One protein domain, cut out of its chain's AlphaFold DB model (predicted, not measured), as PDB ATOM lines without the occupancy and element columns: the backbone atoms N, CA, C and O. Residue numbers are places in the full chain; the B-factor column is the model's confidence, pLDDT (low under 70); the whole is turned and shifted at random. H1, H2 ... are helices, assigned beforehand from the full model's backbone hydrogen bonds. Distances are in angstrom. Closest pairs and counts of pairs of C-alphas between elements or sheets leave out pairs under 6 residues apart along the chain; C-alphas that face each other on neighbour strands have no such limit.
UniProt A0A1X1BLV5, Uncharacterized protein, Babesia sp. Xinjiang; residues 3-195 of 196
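What this domain is: This is residues 3 to 195 of the 196 residues of an uncharacterized protein of Babesia sp. Xinjiang (UniProt A0A1X1BLV5). What shape is this? The core is a long helical hairpin of H1 and H2, with the shorter helices H3, H4 and H5 packed on it and H6 lying across its turn end. From H6 a free arm, residues 163 to 195, sticks out and holds H7. What is it made of? The printed part has 193 residues with seven named helices, H1 to H7 in order, and no named strand; the class is all helix. It is extended and flat, with a radius of gyration of the C-alphas of 25.3 A and spans of 77 by 64 by 25 A.

How they stand to each other: How does the printed part start? H1, residues 3 to 46, and H2, residues 52 to 81, touch as a hairpin, opposite ways at a shallow tilt of 29 degrees; the closest C-alphas, of Ile 45 and Ala 52, are 4.6 A apart. H2 is the hub, touching four helices. Where do the next three sit? H3, residues 95 to 107, touches residues 72 to 79 of H2 alone, a hairpin at a steep tilt of 39 degrees, with the C-alphas of Asp 75 and Cys 97 closest at 5.0 A. H4, residues 111 to 124, touches H3, closest C-alphas Ala 105 and Leu 113 at 4.9 A, and residues 9 to 23 of H1 alone, closest C-alphas Ala 23 and Glu 112 at 5.3 A. H5, residues 134 to 140, touches residues 64 to 68 of H2 alone, with the C-alphas of Asn 64 and Lys 139 closest at 5.5 A. What of the last two? H6, residues 147 to 165, touches H1 and H2, about perpendicular to them at 77 and 78 degrees; the closest C-alphas are those of Asn 46 and Asn 158, and of Ala 56 and Ile 150, each pair 5.8 A apart. H7, residues 179 to 193, touches no helix. Are the backbones well formed? Every O i to N i+4 pair is within hydrogen-bond range in H1, H2, H4, H5 and H6; in H3 7 of 9 are, in H7 10 of 11.

Where its parts are: Where are the anchors? C-alpha 3, where H1 begins, is at (40.123, 23.407, -7.749), and C-alpha 193, where H7 ends, is at (13.222, 1.436, 61.636). How long are the longer helices? From first to last C-alpha H1 measures 64.4 A, H2 42.8 A and H6 27.5 A.

The domain as a whole: How large is it? The two C-alphas farthest apart, of Asp 127 and Arg 193, are 80.0 A apart; the printed part has no cut. Which links are long? H2 to H3 and H6 to H7, 13 residues each. Where is confidence low? Residues 3 to 5, 49, 164 to 182 and 195 are under 70.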
ATOM      1  N   ALA A   3      40.232  23.784  -9.166       58.72
ATOM      2  CA  ALA A   3      40.123  23.407  -7.749       58.72
ATOM      3  C   ALA A   3      38.752  23.720  -7.112       58.72
ATOM      4  O   ALA A   3      38.348  23.057  -6.160       58.72
ATOM      5  N   SER A   4      38.024  24.713  -7.636       62.72
ATOM      6  CA  SER A   4      36.751  25.167  -7.051       62.72
ATOM      7  C   SER A   4      35.579  24.231  -7.389       62.72
ATOM      8  O   SER A   4      34.733  23.950  -6.545       62.72
ATOM      9  N   ALA A   5      35.571  23.666  -8.603       67.62
ATOM     10  CA  ALA A   5      34.530  22.737  -9.042       67.62
ATOM     11  C   ALA A   5      34.613  21.375  -8.332       67.62
ATOM     12  O   ALA A   5      33.580  20.805  -7.990       67.62
ATOM     13  N   SER A   6      35.828  20.877  -8.065       72.12
ATOM     14  CA  SER A   6      36.010  19.606  -7.350       72.12
ATOM     15  C   SER A   6      35.545  19.706  -5.897       72.12
ATOM     16  O   SER A   6      34.748  18.884  -5.465       72.12
ATOM     17  N   LYS A   7      35.940  20.772  -5.185       82.12
ATOM     18  CA  LYS A   7      35.514  21.001  -3.794       82.12
ATOM     19  C   LYS A   7      33.994  21.092  -3.659       82.12
ATOM     20  O   LYS A   7      33.431  20.511  -2.743       82.12
ATOM     21  N   ARG A   8      33.326  21.775  -4.596       84.75
ATOM     22  CA  ARG A   8      31.861  21.908  -4.596       84.75
ATOM     23  C   ARG A   8      31.149  20.564  -4.761       84.75
ATOM     24  O   ARG A   8      30.134  20.335  -4.113       84.75
ATOM     25  N   PHE A   9      31.670  19.683  -5.615       87.56
ATOM     26  CA  PHE A   9      31.102  18.348  -5.797       87.56
ATOM     27  C   PHE A   9      31.220  17.508  -4.519       87.56
ATOM     28  O   PHE A   9      30.247  16.876  -4.114       87.56
ATOM     29  N   ASP A  10      32.382  17.541  -3.864       87.69
ATOM     30  CA  ASP A  10      32.625  16.781  -2.635       87.69
ATOM     31  C   ASP A  10      31.729  17.267  -1.483       87.69
ATOM     32  O   ASP A  10      31.096  16.450  -0.816       87.69
ATOM     33  N   THR A  11      31.556  18.587  -1.326       90.31
ATOM     34  CA  THR A  11      30.604  19.160  -0.356       90.31
ATOM     35  C   THR A  11      29.167  18.708  -0.629       90.31
ATOM     36  O   THR A  11      28.473  18.261   0.285       90.31
ATOM     37  N   ASN A  12      28.726  18.752  -1.891       91.44
ATOM     38  CA  ASN A  12      27.386  18.302  -2.273       91.44
ATOM     39  C   ASN A  12      27.192  16.800  -2.018       91.44
ATOM     40  O   ASN A  12      26.118  16.372  -1.604       91.44
ATOM     41  N   LYS A  13      28.228  15.983  -2.237       91.56
ATOM     42  CA  LYS A  13      28.189  14.542  -1.962       91.56
ATOM     43  C   LYS A  13      28.044  14.255  -0.467       91.56
ATOM     44  O   LYS A  13      27.250  13.393  -0.091       91.56
ATOM     45  N   GLU A  14      28.782  14.958   0.384       92.25
ATOM     46  CA  GLU A  14      28.655  14.830   1.840       92.25
ATOM     47  C   GLU A  14      27.265  15.259   2.324       92.25
ATOM     48  O   GLU A  14      26.623  14.545   3.101       92.25
ATOM     49  N   GLU A  15      26.763  16.383   1.809       93.56
ATOM     50  CA  GLU A  15      25.415  16.868   2.091       93.56
ATOM     51  C   GLU A  15      24.346  15.858   1.651       93.56
ATOM     52  O   GLU A  15      23.410  15.574   2.405       93.56
ATOM     53  N   LEU A  16      24.496  15.262   0.467       94.00
ATOM     54  CA  LEU A  16      23.596  14.234  -0.046       94.00
ATOM     55  C   LEU A  16      23.539  13.021   0.889       94.00
ATOM     56  O   LEU A  16      22.452  12.593   1.271       94.00
ATOM     57  N   VAL A  17      24.696  12.490   1.297       93.81
ATOM     58  CA  VAL A  17      24.770  11.329   2.200       93.81
ATOM     59  C   VAL A  17      24.116  11.641   3.546       93.81
ATOM     60  O   VAL A  17      23.311  10.846   4.034       93.81
ATOM     61  N   LYS A  18      24.389  12.820   4.116       94.88
ATOM     62  CA  LYS A  18      23.762  13.265   5.367       94.88
ATOM     63  C   LYS A  18      22.237  13.339   5.244       94.88
ATOM     64  O   LYS A  18      21.524  12.878   6.132       94.88
ATOM     65  N   ASN A  19      21.722  13.899   4.151       95.00
ATOM     66  CA  ASN A  19      20.278  13.997   3.943       95.00
ATOM     67  C   ASN A  19      19.629  12.630   3.676       95.00
ATOM     68  O   ASN A  19      18.509  12.409   4.129       95.00
ATOM     69  N   ILE A  20      20.324  11.688   3.024       94.94
ATOM     70  CA  ILE A  20      19.856  10.298   2.873       94.94
ATOM     71  C   ILE A  20      19.688   9.629   4.243       94.94
ATOM     72  O   ILE A  20      18.685   8.950   4.474       94.94
ATOM     73  N   ASP A  21      20.623   9.849   5.171       94.56
ATOM     74  CA  ASP A  21      20.525   9.324   6.536       94.56
ATOM     75  C   ASP A  21      19.317   9.896   7.289       94.56
ATOM     76  O   ASP A  21      18.548   9.148   7.901       94.56
ATOM     77  N   LEU A  22      19.105  11.211   7.197       95.44
ATOM     78  CA  LEU A  22      17.949  11.868   7.808       95.44
ATOM     79  C   LEU A  22      16.628  11.403   7.177       95.44
ATOM     80  O   LEU A  22      15.681  11.091   7.903       95.44
ATOM     81  N   ALA A  23      16.580  11.268   5.849       95.38
ATOM     82  CA  ALA A  23      15.420  10.752   5.130       95.38
ATOM     83  C   ALA A  23      15.090   9.311   5.548       95.38
ATOM     84  O   ALA A  23      13.927   9.005   5.807       95.38
ATOM     85  N   CYS A  24      16.093   8.438   5.710       94.69
ATOM     86  CA  CYS A  24      15.895   7.080   6.231       94.69
ATOM     87  C   CYS A  24      15.190   7.090   7.595       94.69
ATOM     88  O   CYS A  24      14.256   6.318   7.826       94.69
ATOM     89  N   CYS A  25      15.632   7.953   8.511       94.88
ATOM     90  CA  CYS A  25      15.016   8.085   9.828       94.88
ATOM     91  C   CYS A  25      13.589   8.635   9.736       94.88
ATOM     92  O   CYS A  25      12.679   8.075  10.353       94.88
ATOM     93  N   ARG A  26      13.370   9.681   8.931       94.69
ATOM     94  CA  ARG A  26      12.052  10.296   8.754       94.69
ATOM     95  C   ARG A  26      11.040   9.325   8.155       94.69
ATOM     96  O   ARG A  26       9.941   9.201   8.689       94.69
ATOM     97  N   VAL A  27      11.414   8.599   7.103       94.88
ATOM     98  CA  VAL A  27      10.552   7.607   6.443       94.88
ATOM     99  C   VAL A  27      10.169   6.487   7.413       94.88
ATOM    100  O   VAL A  27       9.004   6.104   7.467       94.88
ATOM    101  N   LYS A  28      11.102   6.010   8.253       94.00
ATOM    102  CA  LYS A  28      10.796   5.021   9.303       94.00
ATOM    103  C   LYS A  28       9.785   5.543  10.327       94.00
ATOM    104  O   LYS A  28       8.896   4.795  10.729       94.00
ATOM    105  N   LEU A  29       9.918   6.798  10.758       94.38
ATOM    106  CA  LEU A  29       8.969   7.424  11.685       94.38
ATOM    107  C   LEU A  29       7.588   7.593  11.046       94.38
ATOM    108  O   LEU A  29       6.585   7.235  11.660       94.38
ATOM    109  N   LEU A  30       7.545   8.083   9.804       94.12
ATOM    110  CA  LEU A  30       6.310   8.258   9.045       94.12
ATOM    111  C   LEU A  30       5.590   6.922   8.840       94.12
ATOM    112  O   LEU A  30       4.389   6.835   9.069       94.12
ATOM    113  N   ARG A  31       6.333   5.868   8.490       94.94
ATOM    114  CA  ARG A  31       5.796   4.515   8.346       94.94
ATOM    115  C   ARG A  31       5.151   4.023   9.641       94.94
ATOM    116  O   ARG A  31       3.995   3.629   9.609       94.94
ATOM    117  N   LYS A  32       5.856   4.102  10.777       94.81
ATOM    118  CA  LYS A  32       5.305   3.680  12.080       94.81
ATOM    119  C   LYS A  32       4.040   4.451  12.451       94.81
ATOM    120  O   LYS A  32       3.082   3.873  12.949       94.81
ATOM    121  N   ARG A  33       4.038   5.766  12.213       94.94
ATOM    122  CA  ARG A  33       2.858   6.604  12.432       94.94
ATOM    123  C   ARG A  33       1.685   6.125  11.576       94.94
ATOM    124  O   ARG A  33       0.598   5.935  12.106       94.94
ATOM    125  N   LEU A  34       1.921   5.892  10.289       94.56
ATOM    126  CA  LEU A  34       0.894   5.459   9.349       94.56
ATOM    127  C   LEU A  34       0.389   4.034   9.641       94.56
ATOM    128  O   LEU A  34      -0.799   3.780   9.493       94.56
ATOM    129  N   GLU A  35       1.249   3.124  10.112       94.81
ATOM    130  CA  GLU A  35       0.856   1.787  10.595       94.81
ATOM    131  C   GLU A  35      -0.093   1.885  11.802       94.81
ATOM    132  O   GLU A  35      -1.114   1.197  11.846       94.81
ATOM    133  N   ASN A  36       0.197   2.781  12.753       93.94
ATOM    134  CA  ASN A  36      -0.683   3.027  13.897       93.94
ATOM    135  C   ASN A  36      -2.020   3.646  13.462       93.94
ATOM    136  O   ASN A  36      -3.075   3.204  13.912       93.94
ATOM    137  N   GLU A  37      -1.987   4.640  12.570       93.19
ATOM    138  CA  GLU A  37      -3.197   5.243  12.003       93.19
ATOM    139  C   GLU A  37      -4.037   4.189  11.263       93.19
ATOM    140  O   GLU A  37      -5.242   4.101  11.487       93.19
ATOM    141  N   LEU A  38      -3.416   3.318  10.465       93.06
ATOM    142  CA  LEU A  38      -4.104   2.236   9.761       93.06
ATOM    143  C   LEU A  38      -4.778   1.251  10.727       93.06
ATOM    144  O   LEU A  38      -5.923   0.862  10.505       93.06
ATOM    145  N   ALA A  39      -4.114   0.889  11.828       91.44
ATOM    146  CA  ALA A  39      -4.708   0.038  12.857       91.44
ATOM    147  C   ALA A  39      -5.963   0.680  13.478       91.44
ATOM    148  O   ALA A  39      -6.970  -0.004  13.678       91.44
ATOM    149  N   THR A  40      -5.941   1.997  13.723       90.94
ATOM    150  CA  THR A  40      -7.135   2.725  14.191       90.94
ATOM    151  C   THR A  40      -8.236   2.774  13.130       90.94
ATOM    152  O   THR A  40      -9.405   2.568  13.455       90.94
ATOM    153  N   THR A  41      -7.878   2.947  11.853       91.31
ATOM    154  CA  THR A  41      -8.827   2.888  10.732       91.31
ATOM    155  C   THR A  41      -9.504   1.516  10.658       91.31
ATOM    156  O   THR A  41     -10.718   1.441  10.491       91.31
ATOM    157  N   TYR A  42      -8.761   0.422  10.849       91.81
ATOM    158  CA  TYR A  42      -9.315  -0.938  10.854       91.81
ATOM    159  C   TYR A  42     -10.298  -1.192  11.990       91.81
ATOM    160  O   TYR A  42     -11.343  -1.806  11.770       91.81
ATOM    161  N   GLN A  43     -10.009  -0.686  13.188       88.25
ATOM    162  CA  GLN A  43     -10.953  -0.760  14.302       88.25
ATOM    163  C   GLN A  43     -12.242   0.012  13.995       88.25
ATOM    164  O   GLN A  43     -13.331  -0.502  14.252       88.25
ATOM    165  N   ALA A  44     -12.129   1.198  13.388       87.69
ATOM    166  CA  ALA A  44     -13.284   2.002  12.994       87.69
ATOM    167  C   ALA A  44     -14.155   1.295  11.941       87.69
ATOM    168  O   ALA A  44     -15.376   1.260  12.093       87.69
ATOM    169  N   ILE A  45     -13.551   0.663  10.927       87.69
ATOM    170  CA  ILE A  45     -14.285  -0.130   9.923       87.69
ATOM    171  C   ILE A  45     -15.063  -1.269  10.596       87.69
ATOM    172  O   ILE A  45     -16.253  -1.430  10.349       87.69
ATOM    173  N   ASN A  46     -14.413  -2.026  11.486       84.31
ATOM    174  CA  ASN A  46     -15.030  -3.183  12.144       84.31
ATOM    175  C   ASN A  46     -16.137  -2.802  13.145       84.31
ATOM    176  O   ASN A  46     -17.003  -3.620  13.446       84.31
ATOM    177  N   SER A  47     -16.139  -1.569  13.661       83.31
ATOM    178  CA  SER A  47     -17.236  -1.072  14.505       83.31
ATOM    179  C   SER A  47     -18.547  -0.813  13.743       83.31
ATOM    180  O   SER A  47     -19.543  -0.491  14.381       83.31
ATOM    181  N   ASN A  48     -18.571  -1.005  12.412       70.31
ATOM    182  CA  ASN A  48     -19.743  -0.845  11.540       70.31
ATOM    183  C   ASN A  48     -20.453   0.513  11.698       70.31
ATOM    184  O   ASN A  48     -21.678   0.584  11.652       70.31
ATOM    185  N   GLY A  49     -19.688   1.591  11.892       67.88
ATOM    186  CA  GLY A  49     -20.240   2.947  11.864       67.88
ATOM    187  C   GLY A  49     -20.664   3.366  10.452       67.88
ATOM    188  O   GLY A  49     -20.177   2.805   9.467       67.88
ATOM    189  N   ASP A  50     -21.510   4.396  10.356       72.06
ATOM    190  CA  ASP A  50     -22.027   4.944   9.087       72.06
ATOM    191  C   ASP A  50     -20.907   5.340   8.094       72.06
ATOM    192  O   ASP A  50     -21.098   5.328   6.878       72.06
ATOM    193  N   ASP A  51     -19.690   5.574   8.599       87.81
ATOM    194  CA  ASP A  51     -18.505   5.950   7.822       87.81
ATOM    195  C   ASP A  51     -17.624   4.769   7.365       87.81
ATOM    196  O   ASP A  51     -16.533   4.988   6.828       87.81
ATOM    197  N   ALA A  52     -18.035   3.510   7.561       86.94
ATOM    198  CA  ALA A  52     -17.192   2.340   7.268       86.94
ATOM    199  C   ALA A  52     -16.669   2.313   5.819       86.94
ATOM    200  O   ALA A  52     -15.521   1.942   5.579       86.94
ATOM    201  N   HIS A  53     -17.474   2.773   4.856       88.94
ATOM    202  CA  HIS A  53     -17.065   2.908   3.456       88.94
ATOM    203  C   HIS A  53     -15.945   3.934   3.258       88.94
ATOM    204  O   HIS A  53     -14.955   3.634   2.590       88.94
ATOM    205  N   ILE A  54     -16.070   5.111   3.874       90.31
ATOM    206  CA  ILE A  54     -15.070   6.185   3.796       90.31
ATOM    207  C   ILE A  54     -13.773   5.732   4.471       90.31
ATOM    208  O   ILE A  54     -12.680   5.918   3.939       90.31
ATOM    209  N   LYS A  55     -13.879   5.073   5.630       92.50
ATOM    210  CA  LYS A  55     -12.722   4.529   6.350       92.50
ATOM    211  C   LYS A  55     -12.039   3.403   5.581       92.50
ATOM    212  O   LYS A  55     -10.812   3.332   5.572       92.50
ATOM    213  N   ALA A  56     -12.798   2.558   4.892       92.50
ATOM    214  CA  ALA A  56     -12.236   1.535   4.023       92.50
ATOM    215  C   ALA A  56     -11.497   2.147   2.830       92.50
ATOM    216  O   ALA A  56     -10.368   1.737   2.561       92.50
ATOM    217  N   GLU A  57     -12.059   3.173   2.185       92.25
ATOM    218  CA  GLU A  57     -11.367   3.924   1.134       92.25
ATOM    219  C   GLU A  57     -10.056   4.536   1.654       92.25
ATOM    220  O   GLU A  57      -8.988   4.308   1.084       92.25
ATOM    221  N   GLN A  58     -10.114   5.220   2.802       93.06
ATOM    222  CA  GLN A  58      -8.938   5.766   3.482       93.06
ATOM    223  C   GLN A  58      -7.875   4.683   3.721       93.06
ATOM    224  O   GLN A  58      -6.697   4.904   3.442       93.06
ATOM    225  N   SER A  59      -8.281   3.500   4.189       93.94
ATOM    226  CA  SER A  59      -7.356   2.402   4.470       93.94
ATOM    227  C   SER A  59      -6.627   1.895   3.221       93.94
ATOM    228  O   SER A  59      -5.444   1.577   3.306       93.94
ATOM    229  N   ILE A  60      -7.279   1.895   2.048       93.38
ATOM    230  CA  ILE A  60      -6.653   1.506   0.773       93.38
ATOM    231  C   ILE A  60      -5.518   2.474   0.431       93.38
ATOM    232  O   ILE A  60      -4.409   2.049   0.096       93.38
ATOM    233  N   TYR A  61      -5.756   3.784   0.548       92.44
ATOM    234  CA  TYR A  61      -4.711   4.781   0.304       92.44
ATOM    235  C   TYR A  61      -3.568   4.680   1.321       92.44
ATOM    236  O   TYR A  61      -2.398   4.806   0.950       92.44
ATOM    237  N   GLN A  62      -3.887   4.419   2.592       93.25
ATOM    238  CA  GLN A  62      -2.891   4.223   3.646       93.25
ATOM    239  C   GLN A  62      -2.026   2.976   3.379       93.25
ATOM    240  O   GLN A  62      -0.802   3.073   3.443       93.25
ATOM    241  N   GLU A  63      -2.621   1.836   3.000       93.56
ATOM    242  CA  GLU A  63      -1.891   0.616   2.613       93.56
ATOM    243  C   GLU A  63      -0.986   0.850   1.392       93.56
ATOM    244  O   GLU A  63       0.185   0.459   1.399       93.56
ATOM    245  N   ASN A  64      -1.486   1.540   0.360       93.19
ATOM    246  CA  ASN A  64      -0.686   1.899  -0.814       93.19
ATOM    247  C   ASN A  64       0.502   2.794  -0.442       93.19
ATOM    248  O   ASN A  64       1.624   2.562  -0.897       93.19
ATOM    249  N   THR A  65       0.277   3.779   0.426       92.44
ATOM    250  CA  THR A  65       1.335   4.673   0.909       92.44
ATOM    251  C   THR A  65       2.368   3.913   1.741       92.44
ATOM    252  O   THR A  65       3.565   4.118   1.557       92.44
ATOM    253  N   LEU A  66       1.949   2.984   2.608       94.06
ATOM    254  CA  LEU A  66       2.869   2.127   3.365       94.06
ATOM    255  C   LEU A  66       3.756   1.282   2.453       94.06
ATOM    256  O   LEU A  66       4.963   1.198   2.684       94.06
ATOM    257  N   HIS A  67       3.181   0.706   1.399       92.88
ATOM    258  CA  HIS A  67       3.936  -0.065   0.417       92.88
ATOM    259  C   HIS A  67       5.015   0.788  -0.269       92.88
ATOM    260  O   HIS A  67       6.172   0.381  -0.382       92.88
ATOM    261  N   VAL A  68       4.665   2.017  -0.656       93.25
ATOM    262  CA  VAL A  68       5.610   2.978  -1.240       93.25
ATOM    263  C   VAL A  68       6.705   3.356  -0.240       93.25
ATOM    264  O   VAL A  68       7.880   3.384  -0.602       93.25
ATOM    265  N   LEU A  69       6.358   3.612   1.027       94.19
ATOM    266  CA  LEU A  69       7.336   3.924   2.074       94.19
ATOM    267  C   LEU A  69       8.298   2.757   2.327       94.19
ATOM    268  O   LEU A  69       9.480   2.982   2.600       94.19
ATOM    269  N   GLU A  70       7.829   1.513   2.223       93.44
ATOM    270  CA  GLU A  70       8.689   0.335   2.307       93.44
ATOM    271  C   GLU A  70       9.683   0.281   1.142       93.44
ATOM    272  O   GLU A  70      10.882   0.100   1.375       93.44
ATOM    273  N   HIS A  71       9.211   0.484  -0.090       93.19
ATOM    274  CA  HIS A  71      10.079   0.516  -1.266       93.19
ATOM    275  C   HIS A  71      11.110   1.647  -1.173       93.19
ATOM    276  O   HIS A  71      12.311   1.415  -1.303       93.19
ATOM    277  N   LEU A  72      10.662   2.857  -0.833       94.31
ATOM    278  CA  LEU A  72      11.532   4.012  -0.621       94.31
ATOM    279  C   LEU A  72      12.577   3.743   0.472       94.31
ATOM    280  O   LEU A  72      13.730   4.139   0.337       94.31
ATOM    281  N   THR A  73      12.208   3.039   1.544       94.75
ATOM    282  CA  THR A  73      13.159   2.647   2.593       94.75
ATOM    283  C   THR A  73      14.249   1.730   2.038       94.75
ATOM    284  O   THR A  73      15.420   1.903   2.378       94.75
ATOM    285  N   LYS A  74      13.896   0.755   1.191       94.25
ATOM    286  CA  LYS A  74      14.873  -0.137   0.543       94.25
ATOM    287  C   LYS A  74      15.815   0.661  -0.360       94.25
ATOM    288  O   LYS A  74      17.029   0.525  -0.220       94.25
ATOM    289  N   ASP A  75      15.271   1.560  -1.178       93.94
ATOM    290  CA  ASP A  75      16.045   2.409  -2.089       93.94
ATOM    291  C   ASP A  75      16.994   3.362  -1.355       93.94
ATOM    292  O   ASP A  75      18.172   3.457  -1.699       93.94
ATOM    293  N   LEU A  76      16.531   4.032  -0.295       95.06
ATOM    294  CA  LEU A  76      17.378   4.920   0.505       95.06
ATOM    295  C   LEU A  76      18.495   4.151   1.224       95.06
ATOM    296  O   LEU A  76      19.635   4.617   1.267       95.06
ATOM    297  N   ASN A  77      18.207   2.953   1.744       94.50
ATOM    298  CA  ASN A  77      19.238   2.102   2.342       94.50
ATOM    299  C   ASN A  77      20.251   1.614   1.296       94.50
ATOM    300  O   ASN A  77      21.444   1.551   1.598       94.50
ATOM    301  N   LEU A  78      19.807   1.306   0.073       94.25
ATOM    302  CA  LEU A  78      20.694   0.936  -1.028       94.25
ATOM    303  C   LEU A  78      21.607   2.107  -1.403       94.25
ATOM    304  O   LEU A  78      22.822   1.921  -1.480       94.25
ATOM    305  N   LEU A  79      21.057   3.316  -1.551       93.50
ATOM    306  CA  LEU A  79      21.834   4.534  -1.810       93.50
ATOM    307  C   LEU A  79      22.859   4.802  -0.704       93.50
ATOM    308  O   LEU A  79      24.015   5.113  -0.991       93.50
ATOM    309  N   LYS A  80      22.469   4.614   0.560       93.19
ATOM    310  CA  LYS A  80      23.370   4.728   1.711       93.19
ATOM    311  C   LYS A  80      24.508   3.703   1.654       93.19
ATOM    312  O   LYS A  80      25.672   4.063   1.836       93.19
ATOM    313  N   ALA A  81      24.189   2.435   1.396       93.62
ATOM    314  CA  ALA A  81      25.173   1.355   1.320       93.62
ATOM    315  C   ALA A  81      26.137   1.542   0.136       93.62
ATOM    316  O   ALA A  81      27.343   1.325   0.259       93.62
ATOM    317  N   ARG A  82      25.617   2.011  -1.001       93.06
ATOM    318  CA  ARG A  82      26.369   2.236  -2.240       93.06
ATOM    319  C   ARG A  82      26.798   3.692  -2.435       93.06
ATOM    320  O   ARG A  82      27.026   4.119  -3.561       93.06
ATOM    321  N   LYS A  83      27.003   4.450  -1.351       90.62
ATOM    322  CA  LYS A  83      27.442   5.862  -1.406       90.62
ATOM    323  C   LYS A  83      28.744   6.097  -2.187       90.62
ATOM    324  O   LYS A  83      29.012   7.208  -2.639       90.62
ATOM    325  N   HIS A  84      29.575   5.064  -2.334       89.19
ATOM    326  CA  HIS A  84      30.804   5.118  -3.123       89.19
ATOM    327  C   HIS A  84      30.529   5.234  -4.633       89.19
ATOM    328  O   HIS A  84      31.326   5.861  -5.321       89.19
ATOM    329  N   LEU A  85      29.383   4.733  -5.116       90.00
ATOM    330  CA  LEU A  85      28.934   4.859  -6.509       90.00
ATOM    331  C   LEU A  85      28.411   6.265  -6.851       90.00
ATOM    332  O   LEU A  85      28.142   6.561  -8.011       90.00
ATOM    333  N   ILE A  86      28.278   7.153  -5.859       88.50
ATOM    334  CA  ILE A  86      27.959   8.565  -6.088       88.50
ATOM    335  C   ILE A  86      29.226   9.247  -6.622       88.50
ATOM    336  O   ILE A  86      30.079   9.715  -5.856       88.50
ATOM    337  N   GLY A  87      29.369   9.235  -7.944       87.38
ATOM    338  CA  GLY A  87      30.438   9.884  -8.701       87.38
ATOM    339  C   GLY A  87      29.919  11.050  -9.539       87.38
ATOM    340  O   GLY A  87      28.758  11.440  -9.425       87.38
ATOM    341  N   ARG A  88      30.787  11.621 -10.384       83.75
ATOM    342  CA  ARG A  88      30.426  12.732 -11.290       83.75
ATOM    343  C   ARG A  88      29.374  12.343 -12.329       83.75
ATOM    344  O   ARG A  88      28.633  13.201 -12.791       83.75
ATOM    345  N   GLU A  89      29.292  11.058 -12.646       86.50
ATOM    346  CA  GLU A  89      28.250  10.467 -13.477       86.50
ATOM    347  C   GLU A  89      27.351   9.573 -12.619       86.50
ATOM    348  O   GLU A  89      27.785   9.033 -11.597       86.50
ATOM    349  N   ILE A  90      26.082   9.447 -13.011       86.69
ATOM    350  CA  ILE A  90      25.122   8.592 -12.308       86.69
ATOM    351  C   ILE A  90      25.378   7.143 -12.705       86.69
ATOM    352  O   ILE A  90      25.172   6.768 -13.859       86.69
ATOM    353  N   ASP A  91      25.742   6.320 -11.727       91.06
ATOM    354  CA  ASP A  91      25.876   4.883 -11.924       91.06
ATOM    355  C   ASP A  91      24.509   4.237 -12.238       91.06
ATOM    356  O   ASP A  91      23.484   4.523 -11.602       91.06
ATOM    357  N   ALA A  92      24.486   3.349 -13.234       87.94
ATOM    358  CA  ALA A  92      23.273   2.676 -13.692       87.94
ATOM    359  C   ALA A  92      22.574   1.871 -12.582       87.94
ATOM    360  O   ALA A  92      21.354   1.727 -12.614       87.94
ATOM    361  N   GLN A  93      23.314   1.391 -11.582       88.94
ATOM    362  CA  GLN A  93      22.783   0.604 -10.472       88.94
ATOM    363  C   GLN A  93      22.014   1.440  -9.445       88.94
ATOM    364  O   GLN A  93      21.121   0.915  -8.786       88.94
ATOM    365  N   ILE A  94      22.359   2.721  -9.280       90.62
ATOM    366  CA  ILE A  94      21.697   3.621  -8.316       90.62
ATOM    367  C   ILE A  94      20.646   4.515  -8.980       90.62
ATOM    368  O   ILE A  94      19.809   5.104  -8.294       90.62
ATOM    369  N   LYS A  95      20.667   4.601 -10.316       90.19
ATOM    370  CA  LYS A  95      19.722   5.387 -11.113       90.19
ATOM    371  C   LYS A  95      18.247   5.066 -10.808       90.19
ATOM    372  O   LYS A  95      17.492   6.027 -10.656       90.19
ATOM    373  N   PRO A  96      17.817   3.794 -10.649       90.62
ATOM    374  CA  PRO A  96      16.434   3.482 -10.284       90.62
ATOM    375  C   PRO A  96      16.054   4.030  -8.903       90.62
ATOM    376  O   PRO A  96      15.008   4.654  -8.756       90.62
ATOM    377  N   CYS A  97      16.938   3.904  -7.909       92.06
ATOM    378  CA  CYS A  97      16.688   4.425  -6.564       92.06
ATOM    379  C   CYS A  97      16.569   5.957  -6.562       92.06
ATOM    380  O   CYS A  97      15.706   6.519  -5.889       92.06
ATOM    381  N   ILE A  98      17.401   6.645  -7.354       91.94
ATOM    382  CA  ILE A  98      17.295   8.097  -7.559       91.94
ATOM    383  C   ILE A  98      15.944   8.456  -8.194       91.94
ATOM    384  O   ILE A  98      15.306   9.414  -7.757       91.94
ATOM    385  N   ALA A  99      15.479   7.679  -9.176       91.44
ATOM    386  CA  ALA A  99      14.167   7.856  -9.794       91.44
ATOM    387  C   ALA A  99      13.030   7.783  -8.766       91.44
ATOM    388  O   ALA A  99      12.184   8.679  -8.710       91.44
ATOM    389  N   THR A 100      13.054   6.762  -7.904       92.12
ATOM    390  CA  THR A 100      12.084   6.609  -6.814       92.12
ATOM    391  C   THR A 100      12.096   7.816  -5.882       92.12
ATOM    392  O   THR A 100      11.038   8.365  -5.571       92.12
ATOM    393  N   VAL A 101      13.283   8.268  -5.462       93.25
ATOM    394  CA  VAL A 101      13.429   9.427  -4.567       93.25
ATOM    395  C   VAL A 101      12.849  10.692  -5.198       93.25
ATOM    396  O   VAL A 101      12.107  11.408  -4.527       93.25
ATOM    397  N   PHE A 102      13.121  10.941  -6.482       92.38
ATOM    398  CA  PHE A 102      12.548  12.075  -7.215       92.38
ATOM    399  C   PHE A 102      11.022  12.041  -7.211       92.38
ATOM    400  O   PHE A 102      10.379  13.031  -6.868       92.38
ATOM    401  N   HIS A 103      10.445  10.890  -7.548       90.69
ATOM    402  CA  HIS A 103       8.998  10.738  -7.622       90.69
ATOM    403  C   HIS A 103       8.308  10.885  -6.260       90.69
ATOM    404  O   HIS A 103       7.225  11.471  -6.165       90.69
ATOM    405  N   CYS A 104       8.944  10.370  -5.206       92.12
ATOM    406  CA  CYS A 104       8.441  10.440  -3.839       92.12
ATOM    407  C   CYS A 104       8.568  11.846  -3.237       92.12
ATOM    408  O   CYS A 104       7.690  12.249  -2.482       92.12
ATOM    409  N   ALA A 105       9.614  12.609  -3.571       92.44
ATOM    410  CA  ALA A 105       9.856  13.943  -3.008       92.44
ATOM    411  C   ALA A 105       8.736  14.958  -3.306       92.44
ATOM    412  O   ALA A 105       8.507  15.885  -2.524       92.44
ATOM    413  N   GLU A 106       8.052  14.791  -4.439       87.12
ATOM    414  CA  GLU A 106       6.950  15.660  -4.863       87.12
ATOM    415  C   GLU A 106       5.617  15.298  -4.193       87.12
ATOM    416  O   GLU A 106       4.742  16.153  -4.082       87.12
ATOM    417  N   ARG A 107       5.458  14.050  -3.735       88.94
ATOM    418  CA  ARG A 107       4.165  13.501  -3.286       88.94
ATOM    419  C   ARG A 107       4.098  13.184  -1.800       88.94
ATOM    420  O   ARG A 107       3.022  13.229  -1.216       88.94
ATOM    421  N   LEU A 108       5.229  12.840  -1.194       89.50
ATOM    422  CA  LEU A 108       5.319  12.549   0.230       89.50
ATOM    423  C   LEU A 108       5.731  13.802   0.998       89.50
ATOM    424  O   LEU A 108       6.584  14.575   0.555       89.50
ATOM    425  N   ASP A 109       5.175  13.963   2.195       87.38
ATOM    426  CA  ASP A 109       5.549  15.033   3.119       87.38
ATOM    427  C   ASP A 109       6.832  14.676   3.892       87.38
ATOM    428  O   ASP A 109       6.840  14.417   5.095       87.38
ATOM    429  N   VAL A 110       7.935  14.562   3.149       92.50
ATOM    430  CA  VAL A 110       9.272  14.274   3.681       92.50
ATOM    431  C   VAL A 110      10.229  15.354   3.164       92.50
ATOM    432  O   VAL A 110      10.718  15.250   2.033       92.50
ATOM    433  N   PRO A 111      10.500  16.412   3.950       92.31
ATOM    434  CA  PRO A 111      11.274  17.562   3.481       92.31
ATOM    435  C   PRO A 111      12.702  17.180   3.075       92.31
ATOM    436  O   PRO A 111      13.239  17.731   2.114       92.31
ATOM    437  N   GLU A 112      13.293  16.186   3.738       93.88
ATOM    438  CA  GLU A 112      14.640  15.701   3.443       93.88
ATOM    439  C   GLU A 112      14.752  15.135   2.013       93.88
ATOM    440  O   GLU A 112      15.778  15.320   1.362       93.88
ATOM    441  N   LEU A 113      13.684  14.539   1.455       94.31
ATOM    442  CA  LEU A 113      13.680  14.076   0.058       94.31
ATOM    443  C   LEU A 113      13.790  15.243  -0.932       94.31
ATOM    444  O   LEU A 113      14.466  15.125  -1.952       94.31
ATOM    445  N   ARG A 114      13.168  16.390  -0.633       94.00
ATOM    446  CA  ARG A 114      13.241  17.584  -1.494       94.00
ATOM    447  C   ARG A 114      14.639  18.192  -1.495       94.00
ATOM    448  O   ARG A 114      15.111  18.652  -2.537       94.00
ATOM    449  N   VAL A 115      15.318  18.151  -0.350       94.81
ATOM    450  CA  VAL A 115      16.725  18.553  -0.248       94.81
ATOM    451  C   VAL A 115      17.595  17.607  -1.074       94.81
ATOM    452  O   VAL A 115      18.354  18.075  -1.917       94.81
ATOM    453  N   ILE A 116      17.412  16.289  -0.931       94.44
ATOM    454  CA  ILE A 116      18.122  15.282  -1.737       94.44
ATOM    455  C   ILE A 116      17.953  15.551  -3.237       94.44
ATOM    456  O   ILE A 116      18.943  15.618  -3.962       94.44
ATOM    457  N   VAL A 117      16.722  15.761  -3.709       93.62
ATOM    458  CA  VAL A 117      16.444  16.072  -5.123       93.62
ATOM    459  C   VAL A 117      17.152  17.351  -5.561       93.62
ATOM    460  O   VAL A 117      17.723  17.401  -6.650       93.62
ATOM    461  N   THR A 118      17.146  18.380  -4.715       93.44
ATOM    462  CA  THR A 118      17.819  19.652  -4.998       93.44
ATOM    463  C   THR A 118      19.323  19.451  -5.173       93.44
ATOM    464  O   THR A 118      19.885  19.899  -6.172       93.44
ATOM    465  N   VAL A 119      19.963  18.724  -4.254       92.94
ATOM    466  CA  VAL A 119      21.398  18.412  -4.312       92.94
ATOM    467  C   VAL A 119      21.719  17.559  -5.544       92.94
ATOM    468  O   VAL A 119      22.649  17.873  -6.285       92.94
ATOM    469  N   LEU A 120      20.902  16.549  -5.851       92.12
ATOM    470  CA  LEU A 120      21.069  15.716  -7.047       92.12
ATOM    471  C   LEU A 120      20.972  16.532  -8.346       92.12
ATOM    472  O   LEU A 120      21.787  16.340  -9.246       92.12
ATOM    473  N   ARG A 121      20.040  17.490  -8.437       92.06
ATOM    474  CA  ARG A 121      19.947  18.411  -9.588       92.06
ATOM    475  C   ARG A 121      21.150  19.348  -9.692       92.06
ATOM    476  O   ARG A 121      21.543  19.714 -10.796       92.06
ATOM    477  N   GLN A 122      21.747  19.743  -8.568       90.81
ATOM    478  CA  GLN A 122      22.985  20.526  -8.577       90.81
ATOM    479  C   GLN A 122      24.194  19.701  -9.033       90.81
ATOM    480  O   GLN A 122      25.091  20.253  -9.663       90.81
ATOM    481  N   MET A 123      24.225  18.403  -8.718       89.00
ATOM    482  CA  MET A 123      25.328  17.506  -9.077       89.00
ATOM    483  C   MET A 123      25.264  17.037 -10.533       89.00
ATOM    484  O   MET A 123      26.290  17.026 -11.206       89.00
ATOM    485  N   TYR A 124      24.077  16.669 -11.020       88.06
ATOM    486  CA  TYR A 124      23.904  15.979 -12.305       88.06
ATOM    487  C   TYR A 124      23.150  16.790 -13.366       88.06
ATOM    488  O   TYR A 124      22.994  16.333 -14.495       88.06
ATOM    489  N   GLY A 125      22.688  17.994 -13.022       86.38
ATOM    490  CA  GLY A 125      21.965  18.885 -13.925       86.38
ATOM    491  C   GLY A 125      20.473  19.007 -13.610       86.38
ATOM    492  O   GLY A 125      19.839  18.117 -13.037       86.38
ATOM    493  N   LYS A 126      19.897  20.152 -13.993       75.00
ATOM    494  CA  LYS A 126      18.505  20.524 -13.683       75.00
ATOM    495  C   LYS A 126      17.463  19.685 -14.426       75.00
ATOM    496  O   LYS A 126      16.351  19.545 -13.917       75.00
ATOM    497  N   ASP A 127      17.836  19.115 -15.570       71.19
ATOM    498  CA  ASP A 127      16.951  18.341 -16.451       71.19
ATOM    499  C   ASP A 127      16.910  16.848 -16.113       71.19
ATOM    500  O   ASP A 127      16.279  16.059 -16.820       71.19
ATOM    501  N   LEU A 128      17.549  16.440 -15.011       76.56
ATOM    502  CA  LEU A 128      17.473  15.070 -14.533       76.56
ATOM    503  C   LEU A 128      16.021  14.736 -14.153       76.56
ATOM    504  O   LEU A 128      15.516  15.156 -13.110       76.56
ATOM    505  N   LYS A 129      15.359  13.958 -15.011       75.44
ATOM    506  CA  LYS A 129      14.017  13.401 -14.795       75.44
ATOM    507  C   LYS A 129      14.069  11.885 -14.976       75.44
ATOM    508  O   LYS A 129      13.708  11.377 -16.037       75.44
ATOM    509  N   PRO A 130      14.582  11.148 -13.982       76.62
ATOM    510  CA  PRO A 130      14.617   9.703 -14.063       76.62
ATOM    511  C   PRO A 130      13.195   9.161 -13.861       76.62
ATOM    512  O   PRO A 130      12.479   9.611 -12.965       76.62
ATOM    513  N   LEU A 131      12.774   8.225 -14.714       78.69
ATOM    514  CA  LEU A 131      11.451   7.612 -14.616       78.69
ATOM    515  C   LEU A 131      11.473   6.540 -13.511       78.69
ATOM    516  O   LEU A 131      12.316   5.643 -13.583       78.69
ATOM    517  N   PRO A 132      10.615   6.635 -12.484       80.25
ATOM    518  CA  PRO A 132      10.501   5.610 -11.453       80.25
ATOM    519  C   PRO A 132       9.775   4.377 -11.995       80.25
ATOM    520  O   PRO A 132       9.201   4.399 -13.086       80.25
ATOM    521  N   ASP A 133       9.765   3.316 -11.194       81.50
ATOM    522  CA  ASP A 133       9.003   2.117 -11.512       81.50
ATOM    523  C   ASP A 133       7.494   2.403 -11.637       81.50
ATOM    524  O   ASP A 133       6.901   3.162 -10.864       81.50
ATOM    525  N   SER A 134       6.876   1.766 -12.629       79.19
ATOM    526  CA  SER A 134       5.465   1.918 -12.983       79.19
ATOM    527  C   SER A 134       4.518   1.531 -11.845       79.19
ATOM    528  O   SER A 134       3.476   2.166 -11.670       79.19
ATOM    529  N   GLU A 135       4.890   0.550 -11.017       81.56
ATOM    530  CA  GLU A 135       4.081   0.143  -9.868       81.56
ATOM    531  C   GLU A 135       3.989   1.262  -8.820       81.56
ATOM    532  O   GLU A 135       2.903   1.564  -8.313       81.56
ATOM    533  N   LEU A 136       5.107   1.942  -8.546       80.88
ATOM    534  CA  LEU A 136       5.154   3.068  -7.613       80.88
ATOM    535  C   LEU A 136       4.334   4.255  -8.112       80.88
ATOM    536  O   LEU A 136       3.618   4.872  -7.321       80.88
ATOM    537  N   ILE A 137       4.389   4.542  -9.418       82.62
ATOM    538  CA  ILE A 137       3.588   5.605 -10.043       82.62
ATOM    539  C   ILE A 137       2.100   5.361  -9.798       82.62
ATOM    540  O   ILE A 137       1.382   6.287  -9.413       82.62
ATOM    541  N   ASN A 138       1.645   4.124  -9.987       82.81
ATOM    542  CA  ASN A 138       0.235   3.767  -9.848       82.81
ATOM    543  C   ASN A 138      -0.246   3.840  -8.392       82.81
ATOM    544  O   ASN A 138      -1.387   4.222  -8.139       82.81
ATOM    545  N   LYS A 139       0.616   3.512  -7.421       83.69
ATOM    546  CA  LYS A 139       0.272   3.570  -5.988       83.69
ATOM    547  C   LYS A 139       0.286   4.991  -5.419       83.69
ATOM    548  O   LYS A 139      -0.493   5.278  -4.514       83.69
ATOM    549  N   LEU A 140       1.144   5.870  -5.942       78.94
ATOM    550  CA  LEU A 140       1.270   7.268  -5.511       78.94
ATOM    551  C   LEU A 140       0.385   8.260  -6.284       78.94
ATOM    552  O   LEU A 140       0.207   9.386  -5.828       78.94
ATOM    553  N   ASN A 141      -0.185   7.859  -7.423       77.50
ATOM    554  CA  ASN A 141      -1.247   8.596  -8.120       77.50
ATOM    555  C   ASN A 141      -2.520   7.743  -8.144       77.50
ATOM    556  O   ASN A 141      -2.939   7.289  -9.214       77.50
ATOM    557  N   PRO A 142      -3.100   7.437  -6.975       71.88
ATOM    558  CA  PRO A 142      -4.167   6.466  -6.917       71.88
ATOM    559  C   PRO A 142      -5.417   7.033  -7.592       71.88
ATOM    560  O   PRO A 142      -5.855   8.149  -7.307       71.88
ATOM    561  N   ARG A 143      -6.016   6.237  -8.482       84.50
ATOM    562  CA  ARG A 143      -7.401   6.471  -8.892       84.50
ATOM    563  C   ARG A 143      -8.326   6.265  -7.687       84.50
ATOM    564  O   ARG A 143      -7.988   5.458  -6.815       84.50
ATOM    565  N   PRO A 144      -9.511   6.894  -7.674       85.12
ATOM    566  CA  PRO A 144     -10.535   6.564  -6.697       85.12
ATOM    567  C   PRO A 144     -10.810   5.046  -6.674       85.12
ATOM    568  O   PRO A 144     -10.982   4.437  -7.745       85.12
ATOM    569  N   PRO A 145     -10.814   4.409  -5.489       87.75
ATOM    570  CA  PRO A 145     -11.228   3.030  -5.328       87.75
ATOM    571  C   PRO A 145     -12.666   2.848  -5.796       87.75
ATOM    572  O   PRO A 145     -13.557   3.643  -5.508       87.75
ATOM    573  N   THR A 146     -12.902   1.769  -6.523       90.12
ATOM    574  CA  THR A 146     -14.248   1.387  -6.938       90.12
ATOM    575  C   THR A 146     -15.016   0.786  -5.761       90.12
ATOM    576  O   THR A 146     -14.443   0.151  -4.873       90.12
ATOM    577  N   THR A 147     -16.345   0.899  -5.770       88.62
ATOM    578  CA  THR A 147     -17.226   0.276  -4.769       88.62
ATOM    579  C   THR A 147     -16.915  -1.204  -4.471       88.62
ATOM    580  O   THR A 147     -16.904  -1.566  -3.292       88.62
ATOM    581  N   PRO A 148     -16.643  -2.090  -5.457       90.69
ATOM    582  CA  PRO A 148     -16.246  -3.468  -5.162       90.69
ATOM    583  C   PRO A 148     -14.892  -3.583  -4.450       90.69
ATOM    584  O   PRO A 148     -14.738  -4.476  -3.621       90.69
ATOM    585  N   GLU A 149     -13.924  -2.703  -4.722       90.25
ATOM    586  CA  GLU A 149     -12.641  -2.677  -4.001       90.25
ATOM    587  C   GLU A 149     -12.847  -2.286  -2.535       90.25
ATOM    588  O   GLU A 149     -12.310  -2.941  -1.646       90.25
ATOM    589  N   ILE A 150     -13.705  -1.295  -2.280       90.44
ATOM    590  CA  ILE A 150     -14.062  -0.865  -0.922       90.44
ATOM    591  C   ILE A 150     -14.755  -2.002  -0.159       90.44
ATOM    592  O   ILE A 150     -14.380  -2.297   0.972       90.44
ATOM    593  N   LYS A 151     -15.724  -2.692  -0.779       89.62
ATOM    594  CA  LYS A 151     -16.398  -3.847  -0.155       89.62
ATOM    595  C   LYS A 151     -15.413  -4.962   0.196       89.62
ATOM    596  O   LYS A 151     -15.390  -5.414   1.336       89.62
ATOM    597  N   ARG A 152     -14.540  -5.338  -0.746       92.25
ATOM    598  CA  ARG A 152     -13.480  -6.333  -0.502       92.25
ATOM    599  C   ARG A 152     -12.557  -5.917   0.639       92.25
ATOM    600  O   ARG A 152     -12.136  -6.772   1.411       92.25
ATOM    601  N   GLN A 153     -12.248  -4.627   0.753       91.62
ATOM    602  CA  GLN A 153     -11.424  -4.116   1.841       91.62
ATOM    603  C   GLN A 153     -12.130  -4.233   3.194       91.62
ATOM    604  O   GLN A 153     -11.513  -4.681   4.157       91.62
ATOM    605  N   ILE A 154     -13.419  -3.894   3.272       90.19
ATOM    606  CA  ILE A 154     -14.222  -4.078   4.491       90.19
ATOM    607  C   ILE A 154     -14.229  -5.557   4.899       90.19
ATOM    608  O   ILE A 154     -13.932  -5.883   6.049       90.19
ATOM    609  N   ASP A 155     -14.482  -6.459   3.949       90.62
ATOM    610  CA  ASP A 155     -14.487  -7.904   4.199       90.62
ATOM    611  C   ASP A 155     -13.118  -8.405   4.685       90.62
ATOM    612  O   ASP A 155     -13.039  -9.139   5.674       90.62
ATOM    613  N   LYS A 156     -12.031  -7.963   4.038       91.31
ATOM    614  CA  LYS A 156     -10.643  -8.261   4.427       91.31
ATOM    615  C   LYS A 156     -10.365  -7.818   5.864       91.31
ATOM    616  O   LYS A 156      -9.842  -8.603   6.653       91.31
ATOM    617  N   VAL A 157     -10.724  -6.585   6.222       89.44
ATOM    618  CA  VAL A 157     -10.513  -6.041   7.574       89.44
ATOM    619  C   VAL A 157     -11.307  -6.836   8.610       89.44
ATOM    620  O   VAL A 157     -10.746  -7.260   9.621       89.44
ATOM    621  N   ASN A 158     -12.577  -7.132   8.332       87.00
ATOM    622  CA  ASN A 158     -13.427  -7.922   9.223       87.00
ATOM    623  C   ASN A 158     -12.878  -9.344   9.441       87.00
ATOM    624  O   ASN A 158     -12.920  -9.864  10.558       87.00
ATOM    625  N   GLN A 159     -12.316  -9.975   8.406       86.94
ATOM    626  CA  GLN A 159     -11.652 -11.278   8.532       86.94
ATOM    627  C   GLN A 159     -10.363 -11.203   9.367       86.94
ATOM    628  O   GLN A 159     -10.131 -12.070  10.215       86.94
ATOM    629  N   LEU A 160      -9.542 -10.168   9.173       84.25
ATOM    630  CA  LEU A 160      -8.300  -9.961   9.930       84.25
ATOM    631  C   LEU A 160      -8.567  -9.753  11.428       84.25
ATOM    632  O   LEU A 160      -7.881 -10.337  12.273       84.25
ATOM    633  N   VAL A 161      -9.600  -8.980  11.773       77.94
ATOM    634  CA  VAL A 161     -10.014  -8.774  13.169       77.94
ATOM    635  C   VAL A 161     -10.550 -10.073  13.783       77.94
ATOM    636  O   VAL A 161     -10.158 -10.443  14.887       77.94
ATOM    637  N   ARG A 162     -11.377 -10.842  13.062       75.81
ATOM    638  CA  ARG A 162     -11.876 -12.145  13.554       75.81
ATOM    639  C   ARG A 162     -10.744 -13.146  13.810       75.81
ATOM    640  O   ARG A 162     -10.751 -13.845  14.822       75.81
ATOM    641  N   SER A 163      -9.747 -13.178  12.931       75.44
ATOM    642  CA  SER A 163      -8.600 -14.094  13.030       75.44
ATOM    643  C   SER A 163      -7.673 -13.761  14.207       75.44
ATOM    644  O   SER A 163      -7.122 -14.660  14.845       75.44
ATOM    645  N   SER A 164      -7.537 -12.475  14.544       61.53
ATOM    646  CA  SER A 164      -6.741 -12.004  15.688       61.53
ATOM    647  C   SER A 164      -7.450 -12.171  17.042       61.53
ATOM    648  O   SER A 164      -6.786 -12.251  18.074       61.53
ATOM    649  N   VAL A 165      -8.781 -12.304  17.063       58.06
ATOM    650  CA  VAL A 165      -9.546 -12.685  18.269       58.06
ATOM    651  C   VAL A 165      -9.462 -14.196  18.543       58.06
ATOM    652  O   VAL A 165      -9.418 -14.604  19.702       58.06
ATOM    653  N   SER A 166      -9.359 -15.020  17.495       45.25
ATOM    654  CA  SER A 166      -9.294 -16.492  17.583       45.25
ATOM    655  C   SER A 166      -7.977 -17.037  18.174       45.25
ATOM    656  O   SER A 166      -7.913 -18.172  18.633       45.25
ATOM    657  N   THR A 167      -6.913 -16.228  18.216       41.31
ATOM    658  CA  THR A 167      -5.571 -16.624  18.692       41.31
ATOM    659  C   THR A 167      -5.238 -16.158  20.111       41.31
ATOM    660  O   THR A 167      -4.074 -16.180  20.506       41.31
ATOM    661  N   ARG A 168      -6.229 -15.781  20.929       38.00
ATOM    662  CA  ARG A 168      -6.002 -15.656  22.376       38.00
ATOM    663  C   ARG A 168      -6.062 -17.048  23.018       38.00
ATOM    664  O   ARG A 168      -7.171 -17.553  23.188       38.00
ATOM    665  N   PRO A 169      -4.941 -17.670  23.442       38.16
ATOM    666  CA  PRO A 169      -5.050 -18.662  24.499       38.16
ATOM    667  C   PRO A 169      -5.667 -17.949  25.703       38.16
ATOM    668  O   PRO A 169      -5.356 -16.784  25.972       38.16
ATOM    669  N   ALA A 170      -6.587 -18.625  26.384       40.53
ATOM    670  CA  ALA A 170      -7.147 -18.163  27.638       40.53
ATOM    671  C   ALA A 170      -5.992 -17.807  28.585       40.53
ATOM    672  O   ALA A 170      -5.313 -18.682  29.113       40.53
ATOM    673  N   ILE A 171      -5.733 -16.511  28.760       43.22
ATOM    674  CA  ILE A 171      -4.882 -16.036  29.841       43.22
ATOM    675  C   ILE A 171      -5.736 -16.216  31.089       43.22
ATOM    676  O   ILE A 171      -6.587 -15.383  31.411       43.22
ATOM    677  N   GLU A 172      -5.546 -17.356  31.748       41.59
ATOM    678  CA  GLU A 172      -5.890 -17.508  33.150       41.59
ATOM    679  C   GLU A 172      -5.339 -16.304  33.913       41.59
ATOM    680  O   GLU A 172      -4.211 -15.851  33.706       41.59
ATOM    681  N   LYS A 173      -6.196 -15.746  34.763       43.69
ATOM    682  CA  LYS A 173      -5.915 -14.606  35.628       43.69
ATOM    683  C   LYS A 173      -4.655 -14.875  36.457       43.69
ATOM    684  O   LYS A 173      -4.736 -15.464  37.529       43.69
ATOM    685  N   ILE A 174      -3.507 -14.375  36.015       38.97
ATOM    686  CA  ILE A 174      -2.328 -14.262  36.870       38.97
ATOM    687  C   ILE A 174      -2.525 -13.031  37.762       38.97
ATOM    688  O   ILE A 174      -2.163 -11.904  37.424       38.97
ATOM    689  N   THR A 175      -3.113 -13.254  38.933       46.06
ATOM    690  CA  THR A 175      -3.007 -12.376  40.100       46.06
ATOM    691  C   THR A 175      -1.541 -12.287  40.542       46.06
ATOM    692  O   THR A 175      -1.090 -13.096  41.344       46.06
ATOM    693  N   THR A 176      -0.763 -11.333  40.019       45.03
ATOM    694  CA  THR A 176       0.604 -11.044  40.526       45.03
ATOM    695  C   THR A 176       0.891  -9.561  40.782       45.03
ATOM    696  O   THR A 176       1.995  -9.215  41.197       45.03
ATOM    697  N   SER A 177      -0.079  -8.655  40.612       46.19
ATOM    698  CA  SER A 177       0.141  -7.223  40.883       46.19
ATOM    699  C   SER A 177       0.050  -6.836  42.365       46.19
ATOM    700  O   SER A 177       0.474  -5.739  42.724       46.19
ATOM    701  N   THR A 178      -0.454  -7.716  43.234       51.44
ATOM    702  CA  THR A 178      -0.588  -7.451  44.675       51.44
ATOM    703  C   THR A 178       0.715  -7.663  45.448       51.44
ATOM    704  O   THR A 178       1.032  -6.832  46.290       51.44
ATOM    705  N   ASN A 179       1.528  -8.678  45.115       55.31
ATOM    706  CA  ASN A 179       2.742  -8.999  45.891       55.31
ATOM    707  C   ASN A 179       3.853  -7.946  45.787       55.31
ATOM    708  O   ASN A 179       4.563  -7.694  46.753       55.31
ATOM    709  N   LYS A 180       3.992  -7.279  44.634       58.44
ATOM    710  CA  LYS A 180       5.071  -6.294  44.447       58.44
ATOM    711  C   LYS A 180       4.848  -4.992  45.216       58.44
ATOM    712  O   LYS A 180       5.809  -4.269  45.440       58.44
ATOM    713  N   ARG A 181       3.604  -4.663  45.587       62.31
ATOM    714  CA  ARG A 181       3.308  -3.480  46.415       62.31
ATOM    715  C   ARG A 181       3.578  -3.758  47.889       62.31
ATOM    716  O   ARG A 181       4.238  -2.948  48.522       62.31
ATOM    717  N   THR A 182       3.179  -4.926  48.389       67.50
ATOM    718  CA  THR A 182       3.460  -5.343  49.769       67.50
ATOM    719  C   THR A 182       4.954  -5.501  50.045       67.50
ATOM    720  O   THR A 182       5.417  -5.035  51.077       67.50
ATOM    721  N   GLU A 183       5.737  -6.062  49.117       70.75
ATOM    722  CA  GLU A 183       7.202  -6.149  49.276       70.75
ATOM    723  C   GLU A 183       7.881  -4.771  49.320       70.75
ATOM    724  O   GLU A 183       8.875  -4.577  50.022       70.75
ATOM    725  N   LEU A 184       7.349  -3.802  48.569       74.12
ATOM    726  CA  LEU A 184       7.901  -2.452  48.510       74.12
ATOM    727  C   LEU A 184       7.572  -1.661  49.781       74.12
ATOM    728  O   LEU A 184       8.436  -0.949  50.293       74.12
ATOM    729  N   ASP A 185       6.363  -1.833  50.319       76.88
ATOM    730  CA  ASP A 185       5.946  -1.225  51.584       76.88
ATOM    731  C   ASP A 185       6.723  -1.811  52.780       76.88
ATOM    732  O   ASP A 185       7.229  -1.048  53.608       76.88
ATOM    733  N   ASP A 186       6.955  -3.130  52.811       82.50
ATOM    734  CA  ASP A 186       7.778  -3.792  53.841       82.50
ATOM    735  C   ASP A 186       9.237  -3.303  53.826       82.50
ATOM    736  O   ASP A 186       9.853  -3.074  54.875       82.50
ATOM    737  N   LEU A 187       9.815  -3.100  52.635       81.81
ATOM    738  CA  LEU A 187      11.170  -2.559  52.493       81.81
ATOM    739  C   LEU A 187      11.266  -1.117  53.003       81.81
ATOM    740  O   LEU A 187      12.237  -0.763  53.681       81.81
ATOM    741  N   LEU A 188      10.263  -0.286  52.711       83.19
ATOM    742  CA  LEU A 188      10.221   1.103  53.168       83.19
ATOM    743  C   LEU A 188      10.059   1.202  54.689       83.19
ATOM    744  O   LEU A 188      10.696   2.052  55.323       83.19
ATOM    745  N   GLU A 189       9.266   0.319  55.293       85.62
ATOM    746  CA  GLU A 189       9.091   0.287  56.744       85.62
ATOM    747  C   GLU A 189      10.367  -0.177  57.463       85.62
ATOM    748  O   GLU A 189      10.774   0.406  58.474       85.62
ATOM    749  N   ARG A 190      11.081  -1.154  56.889       84.62
ATOM    750  CA  ARG A 190      12.366  -1.630  57.418       84.62
ATOM    751  C   ARG A 190      13.457  -0.557  57.361       84.62
ATOM    752  O   ARG A 190      14.231  -0.428  58.307       84.62
ATOM    753  N   ILE A 191      13.487   0.259  56.304       82.31
ATOM    754  CA  ILE A 191      14.410   1.401  56.189       82.31
ATOM    755  C   ILE A 191      14.102   2.479  57.237       82.31
ATOM    756  O   ILE A 191      15.034   3.066  57.787       82.31
ATOM    757  N   ARG A 192      12.823   2.738  57.547       79.00
ATOM    758  CA  ARG A 192      12.452   3.696  58.607       79.00
ATOM    759  C   ARG A 192      12.944   3.255  59.982       79.00
ATOM    760  O   ARG A 192      13.515   4.080  60.684       79.00
ATOM    761  N   ARG A 193      12.784   1.976  60.334       75.75
ATOM    762  CA  ARG A 193      13.222   1.436  61.636       75.75
ATOM    763  C   ARG A 193      14.740   1.440  61.825       75.75
ATOM    764  O   ARG A 193      15.203   1.463  62.951       75.75
ATOM    765  N   LEU A 194      15.515   1.413  60.740       73.38
ATOM    766  CA  LEU A 194      16.981   1.504  60.794       73.38
ATOM    767  C   LEU A 194      17.498   2.947  60.915       73.38
ATOM    768  O   LEU A 194      18.692   3.146  61.120       73.38
ATOM    769  N   ARG A 195      16.629   3.951  60.733       67.56
ATOM    770  CA  ARG A 195      16.972   5.380  60.827       67.56
ATOM    771  C   ARG A 195      16.490   6.047  62.123       67.56
ATOM    772  O   ARG A 195      16.812   7.214  62.325       67.56
TER     773      ARG A 195